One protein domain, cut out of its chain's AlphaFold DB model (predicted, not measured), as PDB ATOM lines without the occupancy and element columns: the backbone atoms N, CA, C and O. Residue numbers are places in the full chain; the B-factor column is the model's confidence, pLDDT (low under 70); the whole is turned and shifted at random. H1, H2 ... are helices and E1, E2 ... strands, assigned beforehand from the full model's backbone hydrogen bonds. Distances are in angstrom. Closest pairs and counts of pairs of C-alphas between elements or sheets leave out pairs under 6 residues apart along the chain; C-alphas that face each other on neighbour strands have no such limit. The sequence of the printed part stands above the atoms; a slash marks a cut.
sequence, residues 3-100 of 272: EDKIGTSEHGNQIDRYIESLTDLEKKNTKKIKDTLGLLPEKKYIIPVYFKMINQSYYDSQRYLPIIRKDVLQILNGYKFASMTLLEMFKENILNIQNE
ATOM      1  N   GLU A   3     -44.937 -47.765  43.071       53.19
ATOM      2  CA  GLU A   3     -44.273 -48.974  43.568       53.19
ATOM      3  C   GLU A   3     -42.807 -48.659  43.863       53.19
ATOM      4  O   GLU A   3     -42.003 -48.558  42.941       53.19
ATOM      5  N   ASP A   4     -42.462 -48.527  45.142       51.59
ATOM      6  CA  ASP A   4     -41.072 -48.385  45.573       51.59
ATOM      7  C   ASP A   4     -40.495 -49.761  45.937       51.59
ATOM      8  O   ASP A   4     -40.917 -50.408  46.899       51.59
ATOM      9  N   LYS A   5     -39.542 -50.237  45.133       55.38
ATOM     10  CA  LYS A   5     -38.775 -51.463  45.392       55.38
ATOM     11  C   LYS A   5     -37.293 -51.115  45.413       55.38
ATOM     12  O   LYS A   5     -36.702 -50.827  44.371       55.38
ATOM     13  N   ILE A   6     -36.679 -51.226  46.587       48.97
ATOM     14  CA  ILE A   6     -35.231 -51.092  46.758       48.97
ATOM     15  C   ILE A   6     -34.567 -52.384  46.261       48.97
ATOM     16  O   ILE A   6     -34.795 -53.462  46.806       48.97
ATOM     17  N   GLY A   7     -33.762 -52.293  45.199       48.09
ATOM     18  CA  GLY A   7     -32.808 -53.347  44.819       48.09
ATOM     19  C   GLY A   7     -33.378 -54.679  44.306       48.09
ATOM     20  O   GLY A   7     -32.616 -55.632  44.175       48.09
ATOM     21  N   THR A   8     -34.674 -54.777  43.989       49.81
ATOM     22  CA  THR A   8     -35.283 -55.992  43.409       49.81
ATOM     23  C   THR A   8     -35.854 -55.737  42.013       49.81
ATOM     24  O   THR A   8     -36.339 -54.638  41.710       49.81
ATOM     25  N   SER A   9     -35.759 -56.746  41.141       54.97
ATOM     26  CA  SER A   9     -36.436 -56.787  39.840       54.97
ATOM     27  C   SER A   9     -37.955 -56.815  40.018       54.97
ATOM     28  O   SER A   9     -38.466 -57.242  41.056       54.97
ATOM     29  N   GLU A  10     -38.689 -56.349  39.008       54.81
ATOM     30  CA  GLU A  10     -40.143 -56.502  38.960       54.81
ATOM     31  C   GLU A  10     -40.493 -57.998  39.036       54.81
ATOM     32  O   GLU A  10     -40.101 -58.798  38.190       54.81
ATOM     33  N   HIS A  11     -41.178 -58.390  40.107       48.50
ATOM     34  CA  HIS A  11     -41.688 -59.740  40.293       48.50
ATOM     35  C   HIS A  11     -43.207 -59.669  40.331       48.50
ATOM     36  O   HIS A  11     -43.779 -59.109  41.266       48.50
ATOM     37  N   GLY A  12     -43.828 -60.293  39.331       55.78
ATOM     38  CA  GLY A  12     -45.258 -60.553  39.286       55.78
ATOM     39  C   GLY A  12     -46.102 -59.356  38.861       55.78
ATOM     40  O   GLY A  12     -45.697 -58.205  38.953       55.78
ATOM     41  N   ASN A  13     -47.316 -59.680  38.435       64.81
ATOM     42  CA  ASN A  13     -48.482 -58.834  38.159       64.81
ATOM     43  C   ASN A  13     -48.929 -57.937  39.345       64.81
ATOM     44  O   ASN A  13     -50.115 -57.716  39.568       64.81
ATOM     45  N   GLN A  14     -48.003 -57.458  40.176       66.69
ATOM     46  CA  GLN A  14     -48.278 -56.737  41.413       66.69
ATOM     47  C   GLN A  14     -48.965 -55.394  41.153       66.69
ATOM     48  O   GLN A  14     -49.914 -55.066  41.866       66.69
ATOM     49  N   ILE A  15     -48.539 -54.659  40.123       69.19
ATOM     50  CA  ILE A  15     -49.202 -53.424  39.692       69.19
ATOM     51  C   ILE A  15     -50.616 -53.715  39.187       69.19
ATOM     52  O   ILE A  15     -51.549 -53.034  39.613       69.19
ATOM     53  N   ASP A  16     -50.796 -54.761  38.374       74.00
ATOM     54  CA  ASP A  16     -52.120 -55.181  37.898       74.00
ATOM     55  C   ASP A  16     -53.061 -55.463  39.073       74.00
ATOM     56  O   ASP A  16     -54.166 -54.927  39.127       74.00
ATOM     57  N   ARG A  17     -52.586 -56.195  40.090       74.88
ATOM     58  CA  ARG A  17     -53.353 -56.463  41.318       74.88
ATOM     59  C   ARG A  17     -53.726 -55.192  42.076       74.88
ATOM     60  O   ARG A  17     -54.800 -55.127  42.673       74.88
ATOM     61  N   TYR A  18     -52.842 -54.197  42.121       73.56
ATOM     62  CA  TYR A  18     -53.163 -52.940  42.787       73.56
ATOM     63  C   TYR A  18     -54.183 -52.120  41.993       73.56
ATOM     64  O   TYR A  18     -55.114 -51.585  42.596       73.56
ATOM     65  N   ILE A  19     -54.056 -52.061  40.663       73.31
ATOM     66  CA  ILE A  19     -55.053 -51.437  39.784       73.31
ATOM     67  C   ILE A  19     -56.409 -52.118  39.996       73.31
ATOM     68  O   ILE A  19     -57.390 -51.433  40.276       73.31
ATOM     69  N   GLU A  20     -56.449 -53.453  39.970       76.50
ATOM     70  CA  GLU A  20     -57.652 -54.237  40.262       76.50
ATOM     71  C   GLU A  20     -58.234 -53.899  41.639       76.50
ATOM     72  O   GLU A  20     -59.437 -53.686  41.757       76.50
ATOM     73  N   SER A  21     -57.402 -53.781  42.679       71.94
ATOM     74  CA  SER A  21     -57.861 -53.443  44.035       71.94
ATOM     75  C   SER A  21     -58.485 -52.048  44.170       71.94
ATOM     76  O   SER A  21     -59.274 -51.831  45.086       71.94
ATOM     77  N   LEU A  22     -58.149 -51.114  43.273       69.19
ATOM     78  CA  LEU A  22     -58.699 -49.755  43.246       69.19
ATOM     79  C   LEU A  22     -60.014 -49.677  42.460       69.19
ATOM     80  O   LEU A  22     -60.832 -48.797  42.726       69.19
ATOM     81  N   THR A  23     -60.216 -50.589  41.507       68.88
ATOM     82  CA  THR A  23     -61.380 -50.607  40.608       68.88
ATOM     83  C   THR A  23     -62.453 -51.629  40.998       68.88
ATOM     84  O   THR A  23     -63.551 -51.586  40.452       68.88
ATOM     85  N   ASP A  24     -62.156 -52.544  41.924       66.19
ATOM     86  CA  ASP A  24     -63.051 -53.628  42.345       66.19
ATOM     87  C   ASP A  24     -63.911 -53.237  43.567       66.19
ATOM     88  O   ASP A  24     -63.438 -53.138  44.706       66.19
ATOM     89  N   LEU A  25     -65.199 -52.993  43.309       56.19
ATOM     90  CA  LEU A  25     -66.224 -52.564  44.272       56.19
ATOM     91  C   LEU A  25     -66.569 -53.613  45.344       56.19
ATOM     92  O   LEU A  25     -67.089 -53.240  46.395       56.19
ATOM     93  N   GLU A  26     -66.307 -54.902  45.102       55.91
ATOM     94  CA  GLU A  26     -66.743 -55.992  45.989       55.91
ATOM     95  C   GLU A  26     -65.764 -56.260  47.146       55.91
ATOM     96  O   GLU A  26     -66.105 -56.904  48.144       55.91
ATOM     97  N   LYS A  27     -64.541 -55.725  47.074       60.06
ATOM     98  CA  LYS A  27     -63.529 -55.876  48.129       60.06
ATOM     99  C   LYS A  27     -63.768 -54.871  49.261       60.06
ATOM    100  O   LYS A  27     -63.895 -53.676  49.039       60.06
ATOM    101  N   LYS A  28     -63.718 -55.327  50.522       55.09
ATOM    102  CA  LYS A  28     -63.960 -54.521  51.750       55.09
ATOM    103  C   LYS A  28     -63.186 -53.183  51.856       55.09
ATOM    104  O   LYS A  28     -63.558 -52.347  52.675       55.09
ATOM    105  N   ASN A  29     -62.150 -52.956  51.043       53.75
ATOM    106  CA  ASN A  29     -61.334 -51.737  51.037       53.75
ATOM    107  C   ASN A  29     -61.851 -50.600  50.127       53.75
ATOM    108  O   ASN A  29     -61.440 -49.459  50.337       53.75
ATOM    109  N   THR A  30     -62.759 -50.834  49.171       56.25
ATOM    110  CA  THR A  30     -63.238 -49.778  48.244       56.25
ATOM    111  C   THR A  30     -64.300 -48.858  48.850       56.25
ATOM    112  O   THR A  30     -64.411 -47.708  48.425       56.25
ATOM    113  N   LYS A  31     -65.014 -49.285  49.905       60.06
ATOM    114  CA  LYS A  31     -65.959 -48.426  50.648       60.06
ATOM    115  C   LYS A  31     -65.258 -47.200  51.251       60.06
ATOM    116  O   LYS A  31     -65.674 -46.079  51.005       60.06
ATOM    117  N   LYS A  32     -64.118 -47.406  51.923       61.09
ATOM    118  CA  LYS A  32     -63.321 -46.328  52.539       61.09
ATOM    119  C   LYS A  32     -62.739 -45.352  51.502       61.09
ATOM    120  O   LYS A  32     -62.624 -44.162  51.775       61.09
ATOM    121  N   ILE A  33     -62.395 -45.846  50.310       61.91
ATOM    122  CA  ILE A  33     -61.892 -45.026  49.193       61.91
ATOM    123  C   ILE A  33     -63.018 -44.179  48.599       61.91
ATOM    124  O   ILE A  33     -62.837 -42.978  48.421       61.91
ATOM    125  N   LYS A  34     -64.191 -44.776  48.361       61.66
ATOM    126  CA  LYS A  34     -65.391 -44.062  47.908       61.66
ATOM    127  C   LYS A  34     -65.822 -42.985  48.907       61.66
ATOM    128  O   LYS A  34     -66.141 -41.880  48.489       61.66
ATOM    129  N   ASP A  35     -65.754 -43.278  50.204       65.88
ATOM    130  CA  ASP A  35     -66.068 -42.318  51.269       65.88
ATOM    131  C   ASP A  35     -65.054 -41.154  51.327       65.88
ATOM    132  O   ASP A  35     -65.407 -40.052  51.732       65.88
ATOM    133  N   THR A  36     -63.803 -41.372  50.893       64.56
ATOM    134  CA  THR A  36     -62.737 -40.348  50.909       64.56
ATOM    135  C   THR A  36     -62.696 -39.507  49.627       64.56
ATOM    136  O   THR A  36     -62.441 -38.309  49.685       64.56
ATOM    137  N   LEU A  37     -62.917 -40.124  48.460       63.12
ATOM    138  CA  LEU A  37     -62.775 -39.484  47.144       63.12
ATOM    139  C   LEU A  37     -64.118 -39.146  46.476       63.12
ATOM    140  O   LEU A  37     -64.131 -38.558  45.398       63.12
ATOM    141  N   GLY A  38     -65.250 -39.549  47.060       61.34
ATOM    142  CA  GLY A  38     -66.603 -39.356  46.519       61.34
ATOM    143  C   GLY A  38     -66.947 -40.243  45.313       61.34
ATOM    144  O   GLY A  38     -68.122 -40.498  45.054       61.34
ATOM    145  N   LEU A  39     -65.945 -40.756  44.594       60.56
ATOM    146  CA  LEU A  39     -66.071 -41.611  43.414       60.56
ATOM    147  C   LEU A  39     -64.921 -42.627  43.375       60.56
ATOM    148  O   LEU A  39     -63.816 -42.349  43.839       60.56
ATOM    149  N   LEU A  40     -65.171 -43.803  42.795       62.25
ATOM    150  CA  LEU A  40     -64.081 -44.700  42.412       62.25
ATOM    151  C   LEU A  40     -63.524 -44.256  41.056       62.25
ATOM    152  O   LEU A  40     -64.315 -44.020  40.139       62.25
ATOM    153  N   PRO A  41     -62.193 -44.150  40.899       65.50
ATOM    154  CA  PRO A  41     -61.610 -43.826  39.610       65.50
ATOM    155  C   PRO A  41     -61.856 -44.981  38.637       65.50
ATOM    156  O   PRO A  41     -61.493 -46.127  38.906       65.50
ATOM    157  N   GLU A  42     -62.460 -44.692  37.485       68.38
ATOM    158  CA  GLU A  42     -62.489 -45.660  36.389       68.38
ATOM    159  C   GLU A  42     -61.053 -46.005  35.975       68.38
ATOM    160  O   GLU A  42     -60.185 -45.130  35.949       68.38
ATOM    161  N   LYS A  43     -60.806 -47.260  35.581       69.25
ATOM    162  CA  LYS A  43     -59.468 -47.747  35.192       69.25
ATOM    163  C   LYS A  43     -58.764 -46.829  34.183       69.25
ATOM    164  O   LYS A  43     -57.562 -46.621  34.288       69.25
ATOM    165  N   LYS A  44     -59.520 -46.238  33.250       72.06
ATOM    166  CA  LYS A  44     -59.019 -45.313  32.217       72.06
ATOM    167  C   LYS A  44     -58.436 -43.996  32.759       72.06
ATOM    168  O   LYS A  44     -57.706 -43.330  32.039       72.06
ATOM    169  N   TYR A  45     -58.753 -43.623  34.001       74.12
ATOM    170  CA  TYR A  45     -58.234 -42.424  34.672       74.12
ATOM    171  C   TYR A  45     -57.096 -42.733  35.657       74.12
ATOM    172  O   TYR A  45     -56.557 -41.822  36.285       74.12
ATOM    173  N   ILE A  46     -56.724 -44.005  35.817       73.25
ATOM    174  CA  ILE A  46     -55.603 -44.406  36.663       73.25
ATOM    175  C   ILE A  46     -54.332 -44.351  35.818       73.25
ATOM    176  O   ILE A  46     -54.173 -45.135  34.889       73.25
ATOM    177  N   ILE A  47     -53.411 -43.452  36.171       75.25
ATOM    178  CA  ILE A  47     -52.071 -43.398  35.579       75.25
ATOM    179  C   ILE A  47     -51.135 -44.253  36.445       75.25
ATOM    180  O   ILE A  47     -50.833 -43.868  37.587       75.25
ATOM    181  N   PRO A  48     -50.695 -45.431  35.971       74.12
ATOM    182  CA  PRO A  48     -49.726 -46.229  36.696       74.12
ATOM    183  C   PRO A  48     -48.335 -45.620  36.505       74.12
ATOM    184  O   PRO A  48     -47.839 -45.447  35.391       74.12
ATOM    185  N   VAL A  49     -47.723 -45.259  37.628       75.62
ATOM    186  CA  VAL A  49     -46.411 -44.624  37.672       75.62
ATOM    187  C   VAL A  49     -45.422 -45.627  38.233       75.62
ATOM    188  O   VAL A  49     -45.634 -46.190  39.308       75.62
ATOM    189  N   TYR A  50     -44.325 -45.816  37.514       72.38
ATOM    190  CA  TYR A  50     -43.202 -46.594  37.997       72.38
ATOM    191  C   TYR A  50     -42.144 -45.643  38.538       72.38
ATOM    192  O   TYR A  50     -41.557 -44.876  37.778       72.38
ATOM    193  N   PHE A  51     -41.892 -45.681  39.842       76.12
ATOM    194  CA  PHE A  51     -40.906 -44.817  40.481       76.12
ATOM    195  C   PHE A  51     -39.855 -45.661  41.186       76.12
ATOM    196  O   PHE A  51     -40.181 -46.445  42.071       76.12
ATOM    197  N   LYS A  52     -38.584 -45.460  40.835       74.50
ATOM    198  CA  LYS A  52     -37.470 -46.037  41.586       74.50
ATOM    199  C   LYS A  52     -36.349 -45.043  41.782       74.50
ATOM    200  O   LYS A  52     -35.921 -44.357  40.857       74.50
ATOM    201  N   MET A  53     -35.826 -45.048  43.004       76.56
ATOM    202  CA  MET A  53     -34.680 -44.234  43.398       76.56
ATOM    203  C   MET A  53     -33.357 -44.771  42.851       76.56
ATOM    204  O   MET A  53     -32.387 -44.039  42.807       76.56
ATOM    205  N   ILE A  54     -33.278 -46.038  42.454       79.31
ATOM    206  CA  ILE A  54     -32.039 -46.655  41.971       79.31
ATOM    207  C   ILE A  54     -32.211 -47.013  40.492       79.31
ATOM    208  O   ILE A  54     -33.283 -47.480  40.095       79.31
ATOM    209  N   ASN A  55     -31.165 -46.810  39.683       81.25
ATOM    210  CA  ASN A  55     -31.181 -47.168  38.262       81.25
ATOM    211  C   ASN A  55     -31.487 -48.663  38.081       81.25
ATOM    212  O   ASN A  55     -30.903 -49.517  38.751       81.25
ATOM    213  N   GLN A  56     -32.345 -48.987  37.114       80.25
ATOM    214  CA  GLN A  56     -32.699 -50.359  36.754       80.25
ATOM    215  C   GLN A  56     -32.329 -50.670  35.309       80.25
ATOM    216  O   GLN A  56     -32.374 -49.810  34.433       80.25
ATOM    217  N   SER A  57     -32.010 -51.934  35.051       82.94
ATOM    218  CA  SER A  57     -31.636 -52.379  33.710       82.94
ATOM    219  C   SER A  57     -32.787 -52.329  32.702       82.94
ATOM    220  O   SER A  57     -32.556 -52.122  31.502       82.94
ATOM    221  N   TYR A  58     -34.024 -52.458  33.187       82.12
ATOM    222  CA  TYR A  58     -35.245 -52.425  32.395       82.12
ATOM    223  C   TYR A  58     -36.346 -51.636  33.113       82.12
ATOM    224  O   TYR A  58     -36.518 -51.761  34.325       82.12
ATOM    225  N   TYR A  59     -37.097 -50.862  32.333       79.12
ATOM    226  CA  TYR A  59     -38.316 -50.173  32.742       79.12
ATOM    227  C   TYR A  59     -39.411 -50.583  31.752       79.12
ATOM    228  O   TYR A  59     -39.211 -50.420  30.548       79.12
ATOM    229  N   ASP A  60     -40.552 -51.094  32.223       77.44
ATOM    230  CA  ASP A  60     -41.703 -51.377  31.352       77.44
ATOM    231  C   ASP A  60     -42.435 -50.074  30.991       77.44
ATOM    232  O   ASP A  60     -43.516 -49.759  31.492       77.44
ATOM    233  N   SER A  61     -41.809 -49.282  30.121       80.25
ATOM    234  CA  SER A  61     -42.348 -48.002  29.662       80.25
ATOM    235  C   SER A  61     -43.538 -48.147  28.710       80.25
ATOM    236  O   SER A  61     -44.127 -47.143  28.319       80.25
ATOM    237  N   GLN A  62     -43.877 -49.372  28.286       81.94
ATOM    238  CA  GLN A  62     -45.074 -49.624  27.479       81.94
ATOM    239  C   GLN A  62     -46.329 -49.649  28.351       81.94
ATOM    240  O   GLN A  62     -47.393 -49.219  27.908       81.94
ATOM    241  N   ARG A  63     -46.211 -50.148  29.586       76.38
ATOM    242  CA  ARG A  63     -47.334 -50.242  30.528       76.38
ATOM    243  C   ARG A  63     -47.381 -49.095  31.526       76.38
ATOM    244  O   ARG A  63     -48.466 -48.763  32.001       76.38
ATOM    245  N   TYR A  64     -46.235 -48.498  31.850       79.88
ATOM    246  CA  TYR A  64     -46.111 -47.526  32.933       79.88
ATOM    247  C   TYR A  64     -45.390 -46.259  32.495       79.88
ATOM    248  O   TYR A  64     -44.506 -46.300  31.643       79.88
ATOM    249  N   LEU A  65     -45.720 -45.136  33.136       83.88
ATOM    250  CA  LEU A  65     -44.914 -43.922  33.033       83.88
ATOM    251  C   LEU A  65     -43.716 -44.047  33.991       83.88
ATOM    252  O   LEU A  65     -43.936 -44.036  35.210       83.88
ATOM    253  N   PRO A  66     -42.469 -44.178  33.497       83.44
ATOM    254  CA  PRO A  66     -41.304 -44.166  34.366       83.44
ATOM    255  C   PRO A  66     -41.065 -42.745  34.886       83.44
ATOM    256  O   PRO A  66     -40.932 -41.809  34.103       83.44
ATOM    257  N   ILE A  67     -40.983 -42.602  36.206       85.19
ATOM    258  CA  ILE A  67     -40.434 -41.421  36.872       85.19
ATOM    259  C   ILE A  67     -39.062 -41.817  37.400       85.19
ATOM    260  O   ILE A  67     -38.940 -42.656  38.300       85.19
ATOM    261  N   ILE A  68     -38.021 -41.223  36.826       84.56
ATOM    262  CA  ILE A  68     -36.636 -41.469  37.218       84.56
ATOM    263  C   ILE A  68     -36.162 -40.413  38.219       84.56
ATOM    264  O   ILE A  68     -36.778 -39.364  38.408       84.56
ATOM    265  N   ARG A  69     -35.022 -40.671  38.868       88.62
ATOM    266  CA  ARG A  69     -34.434 -39.744  39.851       88.62
ATOM    267  C   ARG A  69     -34.302 -38.311  39.347       88.62
ATOM    268  O   ARG A  69     -34.551 -37.389  40.114       88.62
ATOM    269  N   LYS A  70     -33.914 -38.127  38.080       86.69
ATOM    270  CA  LYS A  70     -33.761 -36.799  37.473       86.69
ATOM    271  C   LYS A  70     -35.071 -36.008  37.515       86.69
ATOM    272  O   LYS A  70     -35.044 -34.834  37.874       86.69
ATOM    273  N   ASP A  71     -36.196 -36.661  37.232       88.94
ATOM    274  CA  ASP A  71     -37.523 -36.039  37.264       88.94
ATOM    275  C   ASP A  71     -37.887 -35.619  38.693       88.94
ATOM    276  O   ASP A  71     -38.346 -34.503  38.934       88.94
ATOM    277  N   VAL A  72     -37.611 -36.486  39.674       89.31
ATOM    278  CA  VAL A  72     -37.858 -36.179  41.090       89.31
ATOM    279  C   VAL A  72     -36.979 -35.035  41.580       89.31
ATOM    280  O   VAL A  72     -37.485 -34.115  42.218       89.31
ATOM    281  N   LEU A  73     -35.686 -35.039  41.254       90.75
ATOM    282  CA  LEU A  73     -34.783 -33.943  41.603       90.75
ATOM    283  C   LEU A  73     -35.226 -32.627  40.966       90.75
ATOM    284  O   LEU A  73     -35.173 -31.596  41.631       90.75
ATOM    285  N   GLN A  74     -35.705 -32.645  39.720       91.81
ATOM    286  CA  GLN A  74     -36.239 -31.452  39.064       91.81
ATOM    287  C   GLN A  74     -37.426 -30.864  39.838       91.81
ATOM    288  O   GLN A  74     -37.465 -29.654  40.055       91.81
ATOM    289  N   ILE A  75     -38.350 -31.709  40.303       90.56
ATOM    290  CA  ILE A  75     -39.485 -31.280  41.132       90.56
ATOM    291  C   ILE A  75     -38.987 -30.726  42.471       90.56
ATOM    292  O   ILE A  75     -39.321 -29.600  42.831       90.56
ATOM    293  N   LEU A  76     -38.161 -31.484  43.200       90.62
ATOM    294  CA  LEU A  76     -37.676 -31.106  44.534       90.62
ATOM    295  C   LEU A  76     -36.815 -29.835  44.518       90.62
ATOM    296  O   LEU A  76     -36.816 -29.077  45.485       90.62
ATOM    297  N   ASN A  77     -36.098 -29.568  43.425       90.38
ATOM    298  CA  ASN A  77     -35.322 -28.341  43.247       90.38
ATOM    299  C   ASN A  77     -36.195 -27.091  43.056       90.38
ATOM    300  O   ASN A  77     -35.702 -25.984  43.260       90.38
ATOM    301  N   GLY A  78     -37.481 -27.249  42.725       89.94
ATOM    302  CA  GLY A  78     -38.446 -26.148  42.654       89.94
ATOM    303  C   GLY A  78     -38.915 -25.630  44.017       89.94
ATOM    304  O   GLY A  78     -39.575 -24.594  44.081       89.94
ATOM    305  N   TYR A  79     -38.568 -26.315  45.110       87.88
ATOM    306  CA  TYR A  79     -39.008 -25.978  46.461       87.88
ATOM    307  C   TYR A  79     -37.823 -25.650  47.371       87.88
ATOM    308  O   TYR A  79     -36.733 -26.214  47.256       87.88
ATOM    309  N   LYS A  80     -38.058 -24.737  48.317       87.00
ATOM    310  CA  LYS A  80     -37.162 -24.491  49.448       87.00
ATOM    311  C   LYS A  80     -37.723 -25.213  50.663       87.00
ATOM    312  O   LYS A  80     -38.827 -24.897  51.102       87.00
ATOM    313  N   PHE A  81     -36.967 -26.161  51.195       87.31
ATOM    314  CA  PHE A  81     -37.319 -26.860  52.422       87.31
ATOM    315  C   PHE A  81     -36.590 -26.227  53.607       87.31
ATOM    316  O   PHE A  81     -35.507 -25.660  53.461       87.31
ATOM    317  N   ALA A  82     -37.187 -26.310  54.795       86.31
ATOM    318  CA  ALA A  82     -36.441 -26.044  56.016       86.31
ATOM    319  C   ALA A  82     -35.385 -27.148  56.217       86.31
ATOM    320  O   ALA A  82     -35.611 -28.312  55.864       86.31
ATOM    321  N   SER A  83     -34.242 -26.778  56.794       84.19
ATOM    322  CA  SER A  83     -33.143 -27.704  57.080       84.19
ATOM    323  C   SER A  83     -33.591 -28.851  57.987       84.19
ATOM    324  O   SER A  83     -34.404 -28.640  58.888       84.19
ATOM    325  N   MET A  84     -33.018 -30.043  57.787       81.38
ATOM    326  CA  MET A  84     -33.280 -31.248  58.597       81.38
ATOM    327  C   MET A  84     -34.744 -31.718  58.597       81.38
ATOM    328  O   MET A  84     -35.166 -32.479  59.467       81.38
ATOM    329  N   THR A  85     -35.537 -31.284  57.617       91.31
ATOM    330  CA  THR A  85     -36.850 -31.882  57.370       91.31
ATOM    331  C   THR A  85     -36.695 -33.199  56.618       91.31
ATOM    332  O   THR A  85     -35.738 -33.393  55.869       91.31
ATOM    333  N   LEU A  86     -37.677 -34.096  56.760       89.62
ATOM    334  CA  LEU A  86     -37.698 -35.370  56.034       89.62
ATOM    335  C   LEU A  86     -37.574 -35.179  54.512       89.62
ATOM    336  O   LEU A  86     -36.919 -35.976  53.849       89.62
ATOM    337  N   LEU A  87     -38.182 -34.120  53.966       87.38
ATOM    338  CA  LEU A  87     -38.120 -33.812  52.536       87.38
ATOM    339  C   LEU A  87     -36.733 -33.338  52.096       87.38
ATOM    340  O   LEU A  87     -36.283 -33.746  51.028       87.38
ATOM    341  N   GLU A  88     -36.040 -32.544  52.917       89.69
ATOM    342  CA  GLU A  88     -34.662 -32.144  52.616       89.69
ATOM    343  C   GLU A  88     -33.714 -33.344  52.694       89.69
ATOM    344  O   GLU A  88     -32.981 -33.601  51.747       89.69
ATOM    345  N   MET A  89     -33.813 -34.165  53.746       91.62
ATOM    346  CA  MET A  89     -33.011 -35.392  53.868       91.62
ATOM    347  C   MET A  89     -33.274 -36.369  52.711       91.62
ATOM    348  O   MET A  89     -32.358 -37.016  52.203       91.62
ATOM    349  N   PHE A  90     -34.530 -36.481  52.270       90.50
ATOM    350  CA  PHE A  90     -34.889 -37.276  51.100       90.50
ATOM    351  C   PHE A  90     -34.248 -36.718  49.825       90.50
ATOM    352  O   PHE A  90     -33.640 -37.474  49.069       90.50
ATOM    353  N   LYS A  91     -34.332 -35.401  49.601       91.12
ATOM    354  CA  LYS A  91     -33.692 -34.721  48.467       91.12
ATOM    355  C   LYS A  91     -32.178 -34.943  48.458       91.12
ATOM    356  O   LYS A  91     -31.641 -35.321  47.418       91.12
ATOM    357  N   GLU A  92     -31.516 -34.759  49.599       91.94
ATOM    358  CA  GLU A  92     -30.080 -35.010  49.778       91.94
ATOM    359  C   GLU A  92     -29.723 -36.462  49.441       91.94
ATOM    360  O   GLU A  92     -28.787 -36.710  48.686       91.94
ATOM    361  N   ASN A  93     -30.508 -37.433  49.917       91.38
ATOM    362  CA  ASN A  93     -30.290 -38.842  49.601       91.38
ATOM    363  C   ASN A  93     -30.411 -39.131  48.094       91.38
ATOM    364  O   ASN A  93     -29.531 -39.770  47.521       91.38
ATOM    365  N   ILE A  94     -31.459 -38.637  47.422       91.06
ATOM    366  CA  ILE A  94     -31.611 -38.823  45.968       91.06
ATOM    367  C   ILE A  94     -30.451 -38.171  45.206       91.06
ATOM    368  O   ILE A  94     -29.946 -38.759  44.246       91.06
ATOM    369  N   LEU A  95     -30.016 -36.985  45.640       92.00
ATOM    370  CA  LEU A  95     -28.886 -36.277  45.047       92.00
ATOM    371  C   LEU A  95     -27.580 -37.062  45.217       92.00
ATOM    372  O   LEU A  95     -26.833 -37.200  44.255       92.00
ATOM    373  N   ASN A  96     -27.336 -37.645  46.393       92.19
ATOM    374  CA  ASN A  96     -26.157 -38.476  46.641       92.19
ATOM    375  C   ASN A  96     -26.114 -39.688  45.707       92.19
ATOM    376  O   ASN A  96     -25.110 -39.904  45.035       92.19
ATOM    377  N   ILE A  97     -27.226 -40.421  45.577       91.56
ATOM    378  CA  ILE A  97     -27.307 -41.551  44.641       91.56
ATOM    379  C   ILE A  97     -27.061 -41.041  43.207       91.56
ATOM    380  O   ILE A  97     -26.381 -41.705  42.419       91.56
ATOM    381  N   GLN A  98     -27.636 -39.890  42.820       92.19
ATOM    382  CA  GLN A  98     -27.461 -39.301  41.480       92.19
ATOM    383  C   GLN A  98     -25.988 -38.999  41.194       92.19
ATOM    384  O   GLN A  98     -25.487 -39.379  40.132       92.19
ATOM    385  N   ASN A  99     -25.297 -38.399  42.156       92.25
ATOM    386  CA  ASN A  99     -23.877 -38.098  42.063       92.25
ATOM    387  C   ASN A  99     -23.060 -39.384  41.902       92.25
ATOM    388  O   ASN A  99     -22.347 -39.502  40.913       92.25
ATOM    389  N   GLU A 100     -23.256 -40.394  42.760       92.25
ATOM    390  CA  GLU A 100     -22.568 -41.697  42.651       92.25
ATOM    391  C   GLU A 100     -22.775 -42.374  41.287       92.25
ATOM    392  O   GLU A 100     -21.886 -43.028  40.750       92.25
TER     393      GLU A 100
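Overview. This is residues 3 to 100 of the 272 residues of an uncharacterized protein of Vagococcus martis (UniProt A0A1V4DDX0). The domain is an open arch: a helical hairpin, H3 and H4, makes one leg, the helices H1 and H2 make the other end, and a small bridge of two short strands, E1 and E2, spans the space between them. Residues 52 to 64, a long loop with no named element, join the two strands, and the space between the two helical ends is left open. The printed part has 98 residues, with four named helices and two named strands in the order H1, H2, E1, E2, H3, H4; the two strands form one parallel sheet in the order E1, E2. The class is mostly helix, though under half of the residues are in named elements. The whole is loose, with a radius of gyration of the C-alphas of 16.7 A, and the C-alphas span 46 by 34 by 20 A.

Arrangement. H1, residues 14 to 23, and H2, residues 30 to 37, touch only at the corner by their link, and only just, with 3 pairs of C-alphas within 8 A; the closest are those of Leu 22 and Thr 30, 6.8 A apart. Their lines are about perpendicular, at 73 degrees. E1, residues 49 to 51, and E2, residues 65 to 67, are parallel neighbours, with 28 degrees between their directions. The C-alphas of 50 and 66 face each other at 4.8 A. Across this pair N 50 and O 65 are within hydrogen-bond range at 2.9 A, and so are N 67 and O 50 at 2.8 A. A tight link of one residue leads from E2 to H3, residues 69 to 77. E1 and H3 are apart, but only just, with their closest C-alphas at 8.2 A. H3 and H4, residues 86 to 100, touch as a helical hairpin, at a steep tilt of 43 degrees, opposite ways; their closest C-alphas are those of Leu 76 and Lys 91, 6.7 A apart. H1 is apart from H3 and H4, and so is H2. In H1, H2, H3 and H4 every O i to N i+4 pair is within hydrogen-bond range.

Along the chain. H1 begins at C-alpha 14, (-48.278, -56.737, 41.413), and is 14.5 A long from first to last C-alpha. H2 is 10.4 A long. E1 begins at C-alpha 49, (-46.411, -44.624, 37.672), and measures 6.2 A; E2 measures 6.4 A. H3 is 11.9 A long. H4, the longest helix, is 21.2 A long and ends at C-alpha 100, (-22.568, -41.697, 42.651).

Size, cuts and confidence. The two C-alphas farthest apart are those of Glu 26 and Asn 99, at 46.6 A. The printed part has no cut. The links from H2 to E1, 11 residues, and from E1 to E2, 13 residues, are long. The mean pLDDT of the printed part is 75.2; the model's confidence is under 70 in residues 3 to 15 and 22 to 43.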